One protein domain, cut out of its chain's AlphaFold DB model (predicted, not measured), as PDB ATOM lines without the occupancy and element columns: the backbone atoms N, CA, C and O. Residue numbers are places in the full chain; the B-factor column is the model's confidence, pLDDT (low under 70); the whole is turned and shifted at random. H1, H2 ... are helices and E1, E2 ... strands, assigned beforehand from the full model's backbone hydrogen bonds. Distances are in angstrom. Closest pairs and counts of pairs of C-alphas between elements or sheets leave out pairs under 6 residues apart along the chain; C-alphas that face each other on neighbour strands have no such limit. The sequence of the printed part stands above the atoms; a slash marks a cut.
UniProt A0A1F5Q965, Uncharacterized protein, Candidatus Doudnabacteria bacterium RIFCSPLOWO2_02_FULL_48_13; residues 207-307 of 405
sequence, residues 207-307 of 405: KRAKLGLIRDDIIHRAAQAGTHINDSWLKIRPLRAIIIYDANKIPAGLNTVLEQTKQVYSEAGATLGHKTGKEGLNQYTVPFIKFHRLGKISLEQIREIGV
ATOM      1  N   LYS A 207      -0.755  25.353  26.960       77.75
ATOM      2  CA  LYS A 207      -1.526  26.413  26.281       77.75
ATOM      3  C   LYS A 207      -0.653  27.230  25.331       77.75
ATOM      4  O   LYS A 207      -1.097  27.560  24.236       77.75
ATOM      5  N   ARG A 208       0.580  27.545  25.738       80.62
ATOM      6  CA  ARG A 208       1.541  28.264  24.892       80.62
ATOM      7  C   ARG A 208       1.936  27.439  23.668       80.62
ATOM      8  O   ARG A 208       1.935  27.999  22.583       80.62
ATOM      9  N   ALA A 209       2.193  26.140  23.829       77.88
ATOM     10  CA  ALA A 209       2.507  25.243  22.715       77.88
ATOM     11  C   ALA A 209       1.354  25.154  21.699       77.88
ATOM     12  O   ALA A 209       1.570  25.330  20.506       77.88
ATOM     13  N   LYS A 210       0.109  24.984  22.173       84.50
ATOM     14  CA  LYS A 210      -1.086  24.967  21.306       84.50
ATOM     15  C   LYS A 210      -1.248  26.269  20.520       84.50
ATOM     16  O   LYS A 210      -1.465  26.234  19.319       84.50
ATOM     17  N   LEU A 211      -1.117  27.418  21.186       87.12
ATOM     18  CA  LEU A 211      -1.194  28.722  20.519       87.12
ATOM     19  C   LEU A 211      -0.006  28.978  19.584       87.12
ATOM     20  O   LEU A 211      -0.170  29.715  18.621       87.12
ATOM     21  N   GLY A 212       1.161  28.395  19.867       82.94
ATOM     22  CA  GLY A 212       2.327  28.407  18.981       82.94
ATOM     23  C   GLY A 212       2.008  27.752  17.644       82.94
ATOM     24  O   GLY A 212       2.108  28.405  16.616       82.94
ATOM     25  N   LEU A 213       1.486  26.524  17.681       80.50
ATOM     26  CA  LEU A 213       1.075  25.805  16.471       80.50
ATOM     27  C   LEU A 213       0.033  26.576  15.656       80.50
ATOM     28  O   LEU A 213       0.167  26.706  14.444       80.50
ATOM     29  N   ILE A 214      -0.982  27.131  16.324       87.31
ATOM     30  CA  ILE A 214      -2.025  27.906  15.641       87.31
ATOM     31  C   ILE A 214      -1.450  29.196  15.039       87.31
ATOM     32  O   ILE A 214      -1.839  29.596  13.947       87.31
ATOM     33  N   ARG A 215      -0.516  29.860  15.733       87.69
ATOM     34  CA  ARG A 215       0.174  31.044  15.203       87.69
ATOM     35  C   ARG A 215       0.937  30.703  13.927       87.69
ATOM     36  O   ARG A 215       0.862  31.468  12.973       87.69
ATOM     37  N   ASP A 216       1.642  29.582  13.914       80.69
ATOM     38  CA  ASP A 216       2.426  29.169  12.754       80.69
ATOM     39  C   ASP A 216       1.523  28.772  11.570       80.69
ATOM     40  O   ASP A 216       1.842  29.087  10.425       80.69
ATOM     41  N   ASP A 217       0.343  28.197  11.833       83.19
ATOM     42  CA  ASP A 217      -0.688  27.959  10.810       83.19
ATOM     43  C   ASP A 217      -1.235  29.270  10.210       83.19
ATOM     44  O   ASP A 217      -1.377  29.381   8.993       83.19
ATOM     45  N   ILE A 218      -1.466  30.307  11.026       84.31
ATOM     46  CA  ILE A 218      -1.866  31.642  10.529       84.31
ATOM     47  C   ILE A 218      -0.800  32.210   9.580       84.31
ATOM     48  O   ILE A 218      -1.140  32.722   8.513       84.31
ATOM     49  N   ILE A 219       0.481  32.104   9.951       82.06
ATOM     50  CA  ILE A 219       1.610  32.556   9.121       82.06
ATOM     51  C   ILE A 219       1.623  31.820   7.785       82.06
ATOM     52  O   ILE A 219       1.718  32.434   6.721       82.06
ATOM     53  N   HIS A 220       1.469  30.502   7.832       77.50
ATOM     54  CA  HIS A 220       1.447  29.683   6.635       77.50
ATOM     55  C   HIS A 220       0.282  30.045   5.698       77.50
ATOM     56  O   HIS A 220       0.487  30.239   4.498       77.50
ATOM     57  N   ARG A 221      -0.938  30.184   6.231       78.38
ATOM     58  CA  ARG A 221      -2.124  30.569   5.445       78.38
ATOM     59  C   ARG A 221      -1.979  31.954   4.826       78.38
ATOM     60  O   ARG A 221      -2.379  32.148   3.681       78.38
ATOM     61  N   ALA A 222      -1.372  32.897   5.544       81.06
ATOM     62  CA  ALA A 222      -1.066  34.210   4.994       81.06
ATOM     63  C   ALA A 222      -0.106  34.118   3.804       81.06
ATOM     64  O   ALA A 222      -0.390  34.695   2.756       81.06
ATOM     65  N   ALA A 223       0.963  33.324   3.916       76.31
ATOM     66  CA  ALA A 223       1.890  33.101   2.809       76.31
ATOM     67  C   ALA A 223       1.202  32.465   1.584       76.31
ATOM     68  O   ALA A 223       1.440  32.901   0.460       76.31
ATOM     69  N   GLN A 224       0.311  31.484   1.783       75.75
ATOM     70  CA  GLN A 224      -0.460  30.871   0.689       75.75
ATOM     71  C   GLN A 224      -1.428  31.845   0.014       75.75
ATOM     72  O   GLN A 224      -1.611  31.792  -1.198       75.75
ATOM     73  N   ALA A 225      -2.032  32.742   0.790       72.94
ATOM     74  CA  ALA A 225      -2.931  33.770   0.284       72.94
ATOM     75  C   ALA A 225      -2.192  34.968  -0.350       72.94
ATOM     76  O   ALA A 225      -2.832  35.972  -0.659       72.94
ATOM     77  N   GLY A 226      -0.858  34.922  -0.482       75.50
ATOM     78  CA  GLY A 226      -0.053  36.056  -0.954       75.50
ATOM     79  C   GLY A 226      -0.088  37.267  -0.010       75.50
ATOM     80  O   GLY A 226       0.231  38.384  -0.405       75.50
ATOM     81  N   THR A 227      -0.503  37.065   1.242       80.56
ATOM     82  CA  THR A 227      -0.596  38.111   2.258       80.56
ATOM     83  C   THR A 227       0.728  38.207   3.010       80.56
ATOM     84  O   THR A 227       1.075  37.336   3.808       80.56
ATOM     85  N   HIS A 228       1.465  39.295   2.796       79.06
ATOM     86  CA  HIS A 228       2.700  39.563   3.528       79.06
ATOM     87  C   HIS A 228       2.391  40.034   4.953       79.06
ATOM     88  O   HIS A 228       2.062  41.200   5.182       79.06
ATOM     89  N   ILE A 229       2.494  39.120   5.919       80.38
ATOM     90  CA  ILE A 229       2.405  39.438   7.347       80.38
ATOM     91  C   ILE A 229       3.796  39.433   7.981       80.38
ATOM     92  O   ILE A 229       4.672  38.679   7.566       80.38
ATOM     93  N   ASN A 230       3.999  40.262   9.004       80.62
ATOM     94  CA  ASN A 230       5.204  40.192   9.825       80.62
ATOM     95  C   ASN A 230       4.951  39.266  11.022       80.62
ATOM     96  O   ASN A 230       4.193  39.603  11.936       80.62
ATOM     97  N   ASP A 231       5.616  38.114  11.035       78.44
ATOM     98  CA  ASP A 231       5.461  37.082  12.062       78.44
ATOM     99  C   ASP A 231       5.697  37.614  13.481       78.44
ATOM    100  O   ASP A 231       5.048  37.173  14.435       78.44
ATOM    101  N   SER A 232       6.603  38.585  13.647       80.94
ATOM    102  CA  SER A 232       6.920  39.183  14.953       80.94
ATOM    103  C   SER A 232       5.748  39.967  15.563       80.94
ATOM    104  O   SER A 232       5.680  40.136  16.785       80.94
ATOM    105  N   TRP A 233       4.785  40.391  14.739       85.38
ATOM    106  CA  TRP A 233       3.586  41.104  15.179       85.38
ATOM    107  C   TRP A 233       2.454  40.164  15.605       85.38
ATOM    108  O   TRP A 233       1.564  40.586  16.341       85.38
ATOM    109  N   LEU A 234       2.504  38.870  15.264       88.50
ATOM    110  CA  LEU A 234       1.585  37.870  15.816       88.50
ATOM    111  C   LEU A 234       2.003  37.473  17.238       88.50
ATOM    112  O   LEU A 234       2.844  36.594  17.446       88.50
ATOM    113  N   LYS A 235       1.388  38.101  18.242       89.19
ATOM    114  CA  LYS A 235       1.704  37.895  19.660       89.19
ATOM    115  C   LYS A 235       0.743  36.918  20.330       89.19
ATOM    116  O   LYS A 235      -0.475  37.099  20.330       89.19
ATOM    117  N   ILE A 236       1.311  35.919  21.008       88.19
ATOM    118  CA  ILE A 236       0.566  34.938  21.807       88.19
ATOM    119  C   ILE A 236       0.314  35.492  23.215       88.19
ATOM    120  O   ILE A 236       1.239  35.862  23.940       88.19
ATOM    121  N   ARG A 237      -0.948  35.490  23.652       86.56
ATOM    122  CA  ARG A 237      -1.365  35.824  25.023       86.56
ATOM    123  C   ARG A 237      -1.934  34.568  25.703       86.56
ATOM    124  O   ARG A 237      -3.151  34.359  25.694       86.56
ATOM    125  N   PRO A 238      -1.091  33.729  26.340       80.69
ATOM    126  CA  PRO A 238      -1.483  32.386  26.781       80.69
ATOM    127  C   PRO A 238      -2.516  32.387  27.915       80.69
ATOM    128  O   PRO A 238      -3.363  31.501  27.976       80.69
ATOM    129  N   LEU A 239      -2.499  33.408  28.783       80.19
ATOM    130  CA  LEU A 239      -3.473  33.553  29.872       80.19
ATOM    131  C   LEU A 239      -4.904  33.749  29.363       80.19
ATOM    132  O   LEU A 239      -5.846  33.276  29.991       80.19
ATOM    133  N   ARG A 240      -5.060  34.436  28.227       82.25
ATOM    134  CA  ARG A 240      -6.366  34.731  27.629       82.25
ATOM    135  C   ARG A 240      -6.729  33.776  26.489       82.25
ATOM    136  O   ARG A 240      -7.848  33.863  25.996       82.25
ATOM    137  N   ALA A 241      -5.808  32.885  26.103       87.62
ATOM    138  CA  ALA A 241      -5.896  32.030  24.919       87.62
ATOM    139  C   ALA A 241      -6.172  32.830  23.632       87.62
ATOM    140  O   ALA A 241      -7.114  32.533  22.903       87.62
ATOM    141  N   ILE A 242      -5.379  33.883  23.396       90.31
ATOM    142  CA  ILE A 242      -5.551  34.809  22.264       90.31
ATOM    143  C   ILE A 242      -4.262  34.889  21.442       90.31
ATOM    144  O   ILE A 242      -3.172  34.917  22.024       90.31
ATOM    145  N   ILE A 243      -4.398  34.990  20.120       91.12
ATOM    146  CA  ILE A 243      -3.353  35.457  19.199       91.12
ATOM    147  C   ILE A 243      -3.786  36.829  18.674       91.12
ATOM    148  O   ILE A 243      -4.909  36.978  18.196       91.12
ATOM    149  N   ILE A 244      -2.927  37.835  18.830       90.75
ATOM    150  CA  ILE A 244      -3.198  39.230  18.453       90.75
ATOM    151  C   ILE A 244      -2.200  39.634  17.376       90.75
ATOM    152  O   ILE A 244      -1.011  39.379  17.553       90.75
ATOM    153  N   TYR A 245      -2.665  40.292  16.316       87.69
ATOM    154  CA  TYR A 245      -1.781  40.950  15.360       87.69
ATOM    155  C   TYR A 245      -1.497  42.382  15.827       87.69
ATOM    156  O   TYR A 245      -2.283  43.294  15.603       87.69
ATOM    157  N   ASP A 246      -0.410  42.553  16.571       82.62
ATOM    158  CA  ASP A 246      -0.054  43.774  17.297       82.62
ATOM    159  C   ASP A 246       0.806  44.696  16.420       82.62
ATOM    160  O   ASP A 246       2.016  44.809  16.626       82.62
ATOM    161  N   ALA A 247       0.173  45.290  15.402       79.44
ATOM    162  CA  ALA A 247       0.790  46.223  14.463       79.44
ATOM    163  C   ALA A 247      -0.136  47.404  14.151       79.44
ATOM    164  O   ALA A 247      -1.353  47.240  14.067       79.44
ATOM    165  N   ASN A 248       0.458  48.567  13.887       71.88
ATOM    166  CA  ASN A 248      -0.286  49.788  13.562       71.88
ATOM    167  C   ASN A 248      -0.888  49.751  12.148       71.88
ATOM    168  O   ASN A 248      -1.903  50.392  11.888       71.88
ATOM    169  N   LYS A 249      -0.284  48.979  11.232       76.69
ATOM    170  CA  LYS A 249      -0.773  48.779   9.862       76.69
ATOM    171  C   LYS A 249      -1.202  47.328   9.662       76.69
ATOM    172  O   LYS A 249      -0.387  46.411   9.776       76.69
ATOM    173  N   ILE A 250      -2.477  47.129   9.338       79.50
ATOM    174  CA  ILE A 250      -3.051  45.811   9.054       79.50
ATOM    175  C   ILE A 250      -2.854  45.486   7.563       79.50
ATOM    176  O   ILE A 250      -3.310  46.260   6.721       79.50
ATOM    177  N   PRO A 251      -2.191  44.369   7.208       81.06
ATOM    178  CA  PRO A 251      -2.072  43.919   5.825       81.06
ATOM    179  C   PRO A 251      -3.436  43.623   5.202       81.06
ATOM    180  O   PRO A 251      -4.310  43.028   5.843       81.06
ATOM    181  N   ALA A 252      -3.597  43.977   3.927       75.75
ATOM    182  CA  ALA A 252      -4.750  43.554   3.139       75.75
ATOM    183  C   ALA A 252      -4.794  42.018   3.083       75.75
ATOM    184  O   ALA A 252      -3.774  41.389   2.824       75.75
ATOM    185  N   GLY A 253      -5.949  41.413   3.370       79.19
ATOM    186  CA  GLY A 253      -6.109  39.953   3.403       79.19
ATOM    187  C   GLY A 253      -5.899  39.296   4.774       79.19
ATOM    188  O   GLY A 253      -6.346  38.165   4.963       79.19
ATOM    189  N   LEU A 254      -5.342  39.998   5.778       84.94
ATOM    190  CA  LEU A 254      -5.168  39.427   7.125       84.94
ATOM    191  C   LEU A 254      -6.504  38.973   7.735       84.94
ATOM    192  O   LEU A 254      -6.585  37.888   8.304       84.94
ATOM    193  N   ASN A 255      -7.564  39.774   7.599       85.94
ATOM    194  CA  ASN A 255      -8.884  39.415   8.124       85.94
ATOM    195  C   ASN A 255      -9.441  38.146   7.466       85.94
ATOM    196  O   ASN A 255     -10.040  37.324   8.152       85.94
ATOM    197  N   THR A 256      -9.177  37.940   6.173       85.81
ATOM    198  CA  THR A 256      -9.552  36.715   5.454       85.81
ATOM    199  C   THR A 256      -8.814  35.502   6.017       85.81
ATOM    200  O   THR A 256      -9.439  34.486   6.316       85.81
ATOM    201  N   VAL A 257      -7.500  35.620   6.242       86.50
ATOM    202  CA  VAL A 257      -6.678  34.562   6.860       86.50
ATOM    203  C   VAL A 257      -7.178  34.229   8.269       86.50
ATOM    204  O   VAL A 257      -7.298  33.061   8.648       86.50
ATOM    205  N   LEU A 258      -7.502  35.252   9.059       89.75
ATOM    206  CA  LEU A 258      -8.016  35.089  10.414       89.75
ATOM    207  C   LEU A 258      -9.425  34.470  10.437       89.75
ATOM    208  O   LEU A 258      -9.707  33.651  11.313       89.75
ATOM    209  N   GLU A 259     -10.290  34.792   9.473       89.25
ATOM    210  CA  GLU A 259     -11.627  34.192   9.330       89.25
ATOM    211  C   GLU A 259     -11.534  32.716   8.919       89.25
ATOM    212  O   GLU A 259     -12.191  31.866   9.521       89.25
ATOM    213  N   GLN A 260     -10.638  32.373   7.990       85.25
ATOM    214  CA  GLN A 260     -10.331  30.976   7.658       85.25
ATOM    215  C   GLN A 260      -9.808  30.212   8.881       85.25
ATOM    216  O   GLN A 260     -10.248  29.102   9.171       85.25
ATOM    217  N   THR A 261      -8.912  30.833   9.651       87.25
ATOM    218  CA  THR A 261      -8.391  30.254  10.896       87.25
ATOM    219  C   THR A 261      -9.522  30.025  11.905       87.25
ATOM    220  O   THR A 261      -9.613  28.962  12.517       87.25
ATOM    221  N   LYS A 262     -10.445  30.980  12.063       90.69
ATOM    222  CA  LYS A 262     -11.629  30.827  12.924       90.69
ATOM    223  C   LYS A 262     -12.490  29.632  12.509       90.69
ATOM    224  O   LYS A 262     -12.934  28.895  13.386       90.69
ATOM    225  N   GLN A 263     -12.723  29.437  11.213       86.38
ATOM    226  CA  GLN A 263     -13.510  28.306  10.712       86.38
ATOM    227  C   GLN A 263     -12.841  26.966  11.041       86.38
ATOM    228  O   GLN A 263     -13.484  26.078  11.606       86.38
ATOM    229  N   VAL A 264     -11.539  26.856  10.767       83.00
ATOM    230  CA  VAL A 264     -10.742  25.644  11.010       83.00
ATOM    231  C   VAL A 264     -10.715  25.284  12.496       83.00
ATOM    232  O   VAL A 264     -11.015  24.155  12.869       83.00
ATOM    233  N   TYR A 265     -10.458  26.253  13.376       87.19
ATOM    234  CA  TYR A 265     -10.392  26.021  14.823       87.19
ATOM    235  C   TYR A 265     -11.727  26.265  15.547       87.19
ATOM    236  O   TYR A 265     -11.744  26.562  16.748       87.19
ATOM    237  N   SER A 266     -12.858  26.129  14.853       86.44
ATOM    238  CA  SER A 266     -14.196  26.299  15.440       86.44
ATOM    239  C   SER A 266     -14.429  25.375  16.645       86.44
ATOM    240  O   SER A 266     -14.964  25.815  17.667       86.44
ATOM    241  N   GLU A 267     -13.914  24.142  16.603       83.31
ATOM    242  CA  GLU A 267     -13.955  23.189  17.723       83.31
ATOM    243  C   GLU A 267     -13.256  23.737  18.981       83.31
ATOM    244  O   GLU A 267     -13.751  23.576  20.104       83.31
ATOM    245  N   ALA A 268     -12.150  24.479  18.810       84.31
ATOM    246  CA  ALA A 268     -11.421  25.152  19.892       84.31
ATOM    247  C   ALA A 268     -12.159  26.381  20.448       84.31
ATOM    248  O   ALA A 268     -11.651  27.065  21.347       84.31
ATOM    249  N   GLY A 269     -13.370  26.652  19.954       85.19
ATOM    250  CA  GLY A 269     -14.149  27.841  20.263       85.19
ATOM    251  C   GLY A 269     -13.448  29.095  19.760       85.19
ATOM    252  O   GLY A 269     -13.330  30.051  20.527       85.19
ATOM    253  N   ALA A 270     -12.903  29.043  18.541       90.44
ATOM    254  CA  ALA A 270     -12.266  30.183  17.906       90.44
ATOM    255  C   ALA A 270     -13.292  31.288  17.609       90.44
ATOM    256  O   ALA A 270     -14.322  31.055  16.980       90.44
ATOM    257  N   THR A 271     -12.999  32.505  18.054       92.69
ATOM    258  CA  THR A 271     -13.810  33.701  17.805       92.69
ATOM    259  C   THR A 271     -12.905  34.856  17.425       92.69
ATOM    260  O   THR A 271     -11.878  35.070  18.078       92.69
ATOM    261  N   LEU A 272     -13.311  35.625  16.421       92.12
ATOM    262  CA  LEU A 272     -12.627  36.856  16.055       92.12
ATOM    263  C   LEU A 272     -13.143  38.030  16.864       92.12
ATOM    264  O   LEU A 272     -14.316  38.102  17.221       92.12
ATOM    265  N   GLY A 273     -12.236  38.946  17.152       89.31
ATOM    266  CA  GLY A 273     -12.551  40.191  17.812       89.31
ATOM    267  C   GLY A 273     -11.523  41.252  17.477       89.31
ATOM    268  O   GLY A 273     -10.524  41.005  16.804       89.31
ATOM    269  N   HIS A 274     -11.786  42.443  17.987       87.50
ATOM    270  CA  HIS A 274     -10.944  43.603  17.790       87.50
ATOM    271  C   HIS A 274     -10.586  44.189  19.146       87.50
ATOM    272  O   HIS A 274     -11.410  44.234  20.061       87.50
ATOM    273  N   LYS A 275      -9.334  44.608  19.296       82.88
ATOM    274  CA  LYS A 275      -8.866  45.317  20.478       82.88
ATOM    275  C   LYS A 275      -8.435  46.707  20.045       82.88
ATOM    276  O   LYS A 275      -7.578  46.840  19.183       82.88
ATOM    277  N   THR A 276      -8.979  47.727  20.686       80.44
ATOM    278  CA  THR A 276      -8.466  49.086  20.562       80.44
ATOM    279  C   THR A 276      -7.188  49.231  21.393       80.44
ATOM    280  O   THR A 276      -7.141  48.916  22.587       80.44
ATOM    281  N   GLY A 277      -6.111  49.622  20.722       67.44
ATOM    282  CA  GLY A 277      -4.853  50.075  21.292       67.44
ATOM    283  C   GLY A 277      -4.787  51.601  21.299       67.44
ATOM    284  O   GLY A 277      -5.540  52.275  20.597       67.44
ATOM    285  N   LYS A 278      -3.888  52.139  22.121       70.50
ATOM    286  CA  LYS A 278      -3.524  53.557  22.114       70.50
ATOM    287  C   LYS A 278      -2.041  53.666  21.798       70.50
ATOM    288  O   LYS A 278      -1.249  52.928  22.382       70.50
ATOM    289  N   GLU A 279      -1.689  54.570  20.900       64.25
ATOM    290  CA  GLU A 279      -0.310  54.966  20.618       64.25
ATOM    291  C   GLU A 279      -0.262  56.495  20.659       64.25
ATOM    292  O   GLU A 279      -0.797  57.178  19.784       64.25
ATOM    293  N   GLY A 280       0.265  57.042  21.757       65.19
ATOM    294  CA  GLY A 280       0.113  58.464  22.066       65.19
ATOM    295  C   GLY A 280      -1.364  58.864  22.200       65.19
ATOM    296  O   GLY A 280      -2.101  58.274  22.995       65.19
ATOM    297  N   LEU A 281      -1.791  59.858  21.414       59.56
ATOM    298  CA  LEU A 281      -3.178  60.345  21.351       59.56
ATOM    299  C   LEU A 281      -4.062  59.557  20.369       59.56
ATOM    300  O   LEU A 281      -5.287  59.670  20.422       59.56
ATOM    301  N   ASN A 282      -3.468  58.736  19.501       59.94
ATOM    302  CA  ASN A 282      -4.195  58.020  18.460       59.94
ATOM    303  C   ASN A 282      -4.724  56.677  18.974       59.94
ATOM    304  O   ASN A 282      -4.048  55.944  19.704       59.94
ATOM    305  N   GLN A 283      -5.950  56.341  18.568       76.19
ATOM    306  CA  GLN A 283      -6.545  55.027  18.794       76.19
ATOM    307  C   GLN A 283      -6.411  54.198  17.519       76.19
ATOM    308  O   GLN A 283      -6.785  54.652  16.442       76.19
ATOM    309  N   TYR A 284      -5.909  52.973  17.642       72.69
ATOM    310  CA  TYR A 284      -5.840  52.026  16.532       72.69
ATOM    311  C   TYR A 284      -6.510  50.719  16.933       72.69
ATOM    312  O   TYR A 284      -6.523  50.340  18.104       72.69
ATOM    313  N   THR A 285      -7.107  50.026  15.972       80.69
ATOM    314  CA  THR A 285      -7.841  48.785  16.229       80.69
ATOM    315  C   THR A 285      -7.050  47.620  15.668       80.69
ATOM    316  O   THR A 285      -6.765  47.609  14.478       80.69
ATOM    317  N   VAL A 286      -6.713  46.637  16.502       84.62
ATOM    318  CA  VAL A 286      -5.997  45.425  16.084       84.62
ATOM    319  C   VAL A 286      -6.899  44.194  16.127       84.62
ATOM    320  O   VAL A 286      -7.623  44.002  17.113       84.62
ATOM    321  N   PRO A 287      -6.860  43.330  15.101       88.88
ATOM    322  CA  PRO A 287      -7.622  42.097  15.098       88.88
ATOM    323  C   PRO A 287      -6.958  41.057  16.005       88.88
ATOM    324  O   PRO A 287      -5.731  40.980  16.154       88.88
ATOM    325  N   PHE A 288      -7.787  40.224  16.623       91.88
ATOM    326  CA  PHE A 288      -7.337  39.072  17.381       91.88
ATOM    327  C   PHE A 288      -8.261  37.878  17.179       91.88
ATOM    328  O   PHE A 288      -9.456  38.024  16.930       91.88
ATOM    329  N   ILE A 289      -7.711  36.686  17.394       93.19
ATOM    330  CA  ILE A 289      -8.465  35.439  17.461       93.19
ATOM    331  C   ILE A 289      -8.321  34.822  18.851       93.19
ATOM    332  O   ILE A 289      -7.220  34.712  19.401       93.19
ATOM    333  N   LYS A 290      -9.451  34.467  19.461       93.75
ATOM    334  CA  LYS A 290      -9.545  33.928  20.823       93.75
ATOM    335  C   LYS A 290     -10.094  32.510  20.796       93.75
ATOM    336  O   LYS A 290     -11.072  32.259  20.113       93.75
ATOM    337  N   PHE A 291      -9.510  31.617  21.591       92.06
ATOM    338  CA  PHE A 291      -9.861  30.195  21.635       92.06
ATOM    339  C   PHE A 291     -10.455  29.830  22.996       92.06
ATOM    340  O   PHE A 291      -9.749  29.448  23.936       92.06
ATOM    341  N   HIS A 292     -11.775  29.970  23.125       85.38
ATOM    342  CA  HIS A 292     -12.485  29.810  24.398       85.38
ATOM    343  C   HIS A 292     -12.395  28.395  24.981       85.38
ATOM    344  O   HIS A 292     -12.442  28.219  26.201       85.38
ATOM    345  N   ARG A 293     -12.257  27.380  24.124       85.31
ATOM    346  CA  ARG A 293     -12.248  25.961  24.499       85.31
ATOM    347  C   ARG A 293     -10.876  25.310  24.320       85.31
ATOM    348  O   ARG A 293     -10.770  24.100  24.466       85.31
ATOM    349  N   LEU A 294      -9.805  26.090  24.128       83.94
ATOM    350  CA  LEU A 294      -8.441  25.572  23.923       83.94
ATOM    351  C   LEU A 294      -7.951  24.642  25.046       83.94
ATOM    352  O   LEU A 294      -7.124  23.758  24.833       83.94
ATOM    353  N   GLY A 295      -8.448  24.850  26.269       77.19
ATOM    354  CA  GLY A 295      -8.118  23.989  27.402       77.19
ATOM    355  C   GLY A 295      -8.727  22.585  27.324       77.19
ATOM    356  O   GLY A 295      -8.189  21.681  27.950       77.19
ATOM    357  N   LYS A 296      -9.813  22.409  26.561       79.44
ATOM    358  CA  LYS A 296     -10.547  21.142  26.410       79.44
ATOM    359  C   LYS A 296     -10.051  20.288  25.240       79.44
ATOM    360  O   LYS A 296     -10.389  19.115  25.178       79.44
ATOM    361  N   ILE A 297      -9.271  20.872  24.332       75.94
ATOM    362  CA  ILE A 297      -8.734  20.196  23.144       75.94
ATOM    363  C   ILE A 297      -7.304  19.756  23.414       75.94
ATOM    364  O   ILE A 297      -6.537  20.527  23.994       75.94
ATOM    365  N   SER A 298      -6.929  18.538  23.023       78.44
ATOM    366  CA  SER A 298      -5.558  18.037  23.194       78.44
ATOM    367  C   SER A 298      -4.574  18.712  22.219       78.44
ATOM    368  O   SER A 298      -4.979  19.385  21.273       78.44
ATOM    369  N   LEU A 299      -3.260  18.618  22.458       73.06
ATOM    370  CA  LEU A 299      -2.277  19.199  21.526       73.06
ATOM    371  C   LEU A 299      -2.301  18.455  20.182       73.06
ATOM    372  O   LEU A 299      -2.169  19.068  19.130       73.06
ATOM    373  N   GLU A 300      -2.526  17.147  20.233       68.50
ATOM    374  CA  GLU A 300      -2.645  16.241  19.096       68.50
ATOM    375  C   GLU A 300      -3.870  16.593  18.249       68.50
ATOM    376  O   GLU A 300      -3.767  16.644  17.033       68.50
ATOM    377  N   GLN A 301      -5.003  16.936  18.870       69.88
ATOM    378  CA  GLN A 301      -6.185  17.417  18.147       69.88
ATOM    379  C   GLN A 301      -5.948  18.776  17.478       69.88
ATOM    380  O   GLN A 301      -6.349  18.965  16.337       69.88
ATOM    381  N   ILE A 302      -5.260  19.713  18.147       75.19
ATOM    382  CA  ILE A 302      -4.840  20.973  17.504       75.19
ATOM    383  C   ILE A 302      -3.933  20.685  16.306       75.19
ATOM    384  O   ILE A 302      -4.033  21.380  15.298       75.19
ATOM    385  N   ARG A 303      -3.097  19.643  16.392       68.75
ATOM    386  CA  ARG A 303      -2.331  19.186  15.239       68.75
ATOM    387  C   ARG A 303      -3.256  18.646  14.151       68.75
ATOM    388  O   ARG A 303      -3.252  19.177  13.059       68.75
ATOM    389  N   GLU A 304      -4.128  17.689  14.438       66.00
ATOM    390  CA  GLU A 304      -5.052  17.142  13.429       66.00
ATOM    391  C   GLU A 304      -5.889  18.208  12.700       66.00
ATOM    392  O   GLU A 304      -6.128  18.069  11.508       66.00
ATOM    393  N   ILE A 305      -6.313  19.265  13.398       67.75
ATOM    394  CA  ILE A 305      -7.141  20.347  12.842       67.75
ATOM    395  C   ILE A 305      -6.306  21.345  12.016       67.75
ATOM    396  O   ILE A 305      -6.790  21.919  11.043       67.75
ATOM    397  N   GLY A 306      -5.063  21.590  12.430       56.75
ATOM    398  CA  GLY A 306      -4.292  22.768  12.041       56.75
ATOM    399  C   GLY A 306      -3.072  22.540  11.156       56.75
ATOM    400  O   GLY A 306      -2.309  23.479  10.962       56.75
ATOM    401  N   VAL A 307      -2.804  21.305  10.717       61.31
ATOM    402  CA  VAL A 307      -1.438  20.853  10.355       61.31
ATOM    403  C   VAL A 307      -1.387  20.127   9.005       61.31
ATOM    404  O   VAL A 307      -0.366  19.541   8.652       61.31
TER     405      VAL A 307
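Overview. This is residues 207 to 307 of the 405 residues of an uncharacterized protein of Candidatus Doudnabacteria bacterium RIFCSPLOWO2_02_FULL_48_13 (UniProt A0A1F5Q965). A strongly twisted sheet of four antiparallel strands is covered on one face by two helices, H1 over the side of E1 and E2 and H2 over E4 and E3, with no named helix on the other face. The long hairpin of E3 and E4 reaches well past the short strands E1 and E2 to one end of the longest axis, and the small helix H3, off the sheet, packs on H1 at the other end. The printed part has 101 residues with three named helices and four named strands, in the order H1, E1, E2, H2, E3, E4, H3; the sheet's order is E1, E2, E4, E3, and the class is mixed, helices and strands. The whole is compact, with a radius of gyration of the C-alphas of 13.2 A and spans of 43 by 30 by 20 A.

Along the chain. The sheet holds E1, residues 234 to 237, E2, residues 242 to 245, E4, residues 282 to 291 and 28.6 A long, and E3, residues 270 to 279 and 27.6 A long. H1, residues 207 to 224, is 26.0 A long and begins with C-alpha 207 at (-1.526, 26.413, 26.281). H2, residues 254 to 264, is 15.4 A long. H3, residues 299 to 306, is 10.3 A long and ends with C-alpha 306 at (-4.292, 22.768, 12.041).

Arrangement. E4 and E3 form a hairpin, with N 275 and O 286 2.8 A apart, within hydrogen-bond range. E2 is antiparallel to E4, with N 243 and O 289 at 2.9 A. E1 and E2 form the other hairpin, with N 235 and O 244 at 2.8 A. H1 and H2 are on the same face of the sheet, as two layers, helices on one face of a sheet. H2 lies over E4 and E3 at a height over the sheet of 8.4 A, along the strands, at 18 degrees to E3 on the local plane. E2, H2 and E3 make a split strand-helix-strand unit, two strands running the same way with E4 between them, and its crossover is right-handed. H1, at a height of 9.3 A, lies over E2 and, only just, with 3 C-alphas, over E1; it runs only just slantwise to the strands, at 31 degrees to E2 on the local plane. Residues 218 to 222 of H1 touch H2 at a steep tilt of 57 degrees, opposite ways; the closest C-alphas, of Ala 222 and Val 257, are 5.9 A apart. Residues 209 to 217 of H1 touch H3 at a shallow tilt of 16 degrees, the same way; the closest C-alphas, of Lys 210 and Leu 299, are 5.9 A apart. H3 is not on the sheet. In H1, H2 and H3 every O i to N i+4 pair is within hydrogen-bond range.

Size, cuts and confidence. The two C-alphas farthest apart, of Leu 281 and Glu 300, are 44.2 A apart. The printed part has no cut, and no link is long. The mean pLDDT of the printed part is 81.0; residue 277 and residues 279 to 282, 300 to 301 and 303 to 307 are under 70.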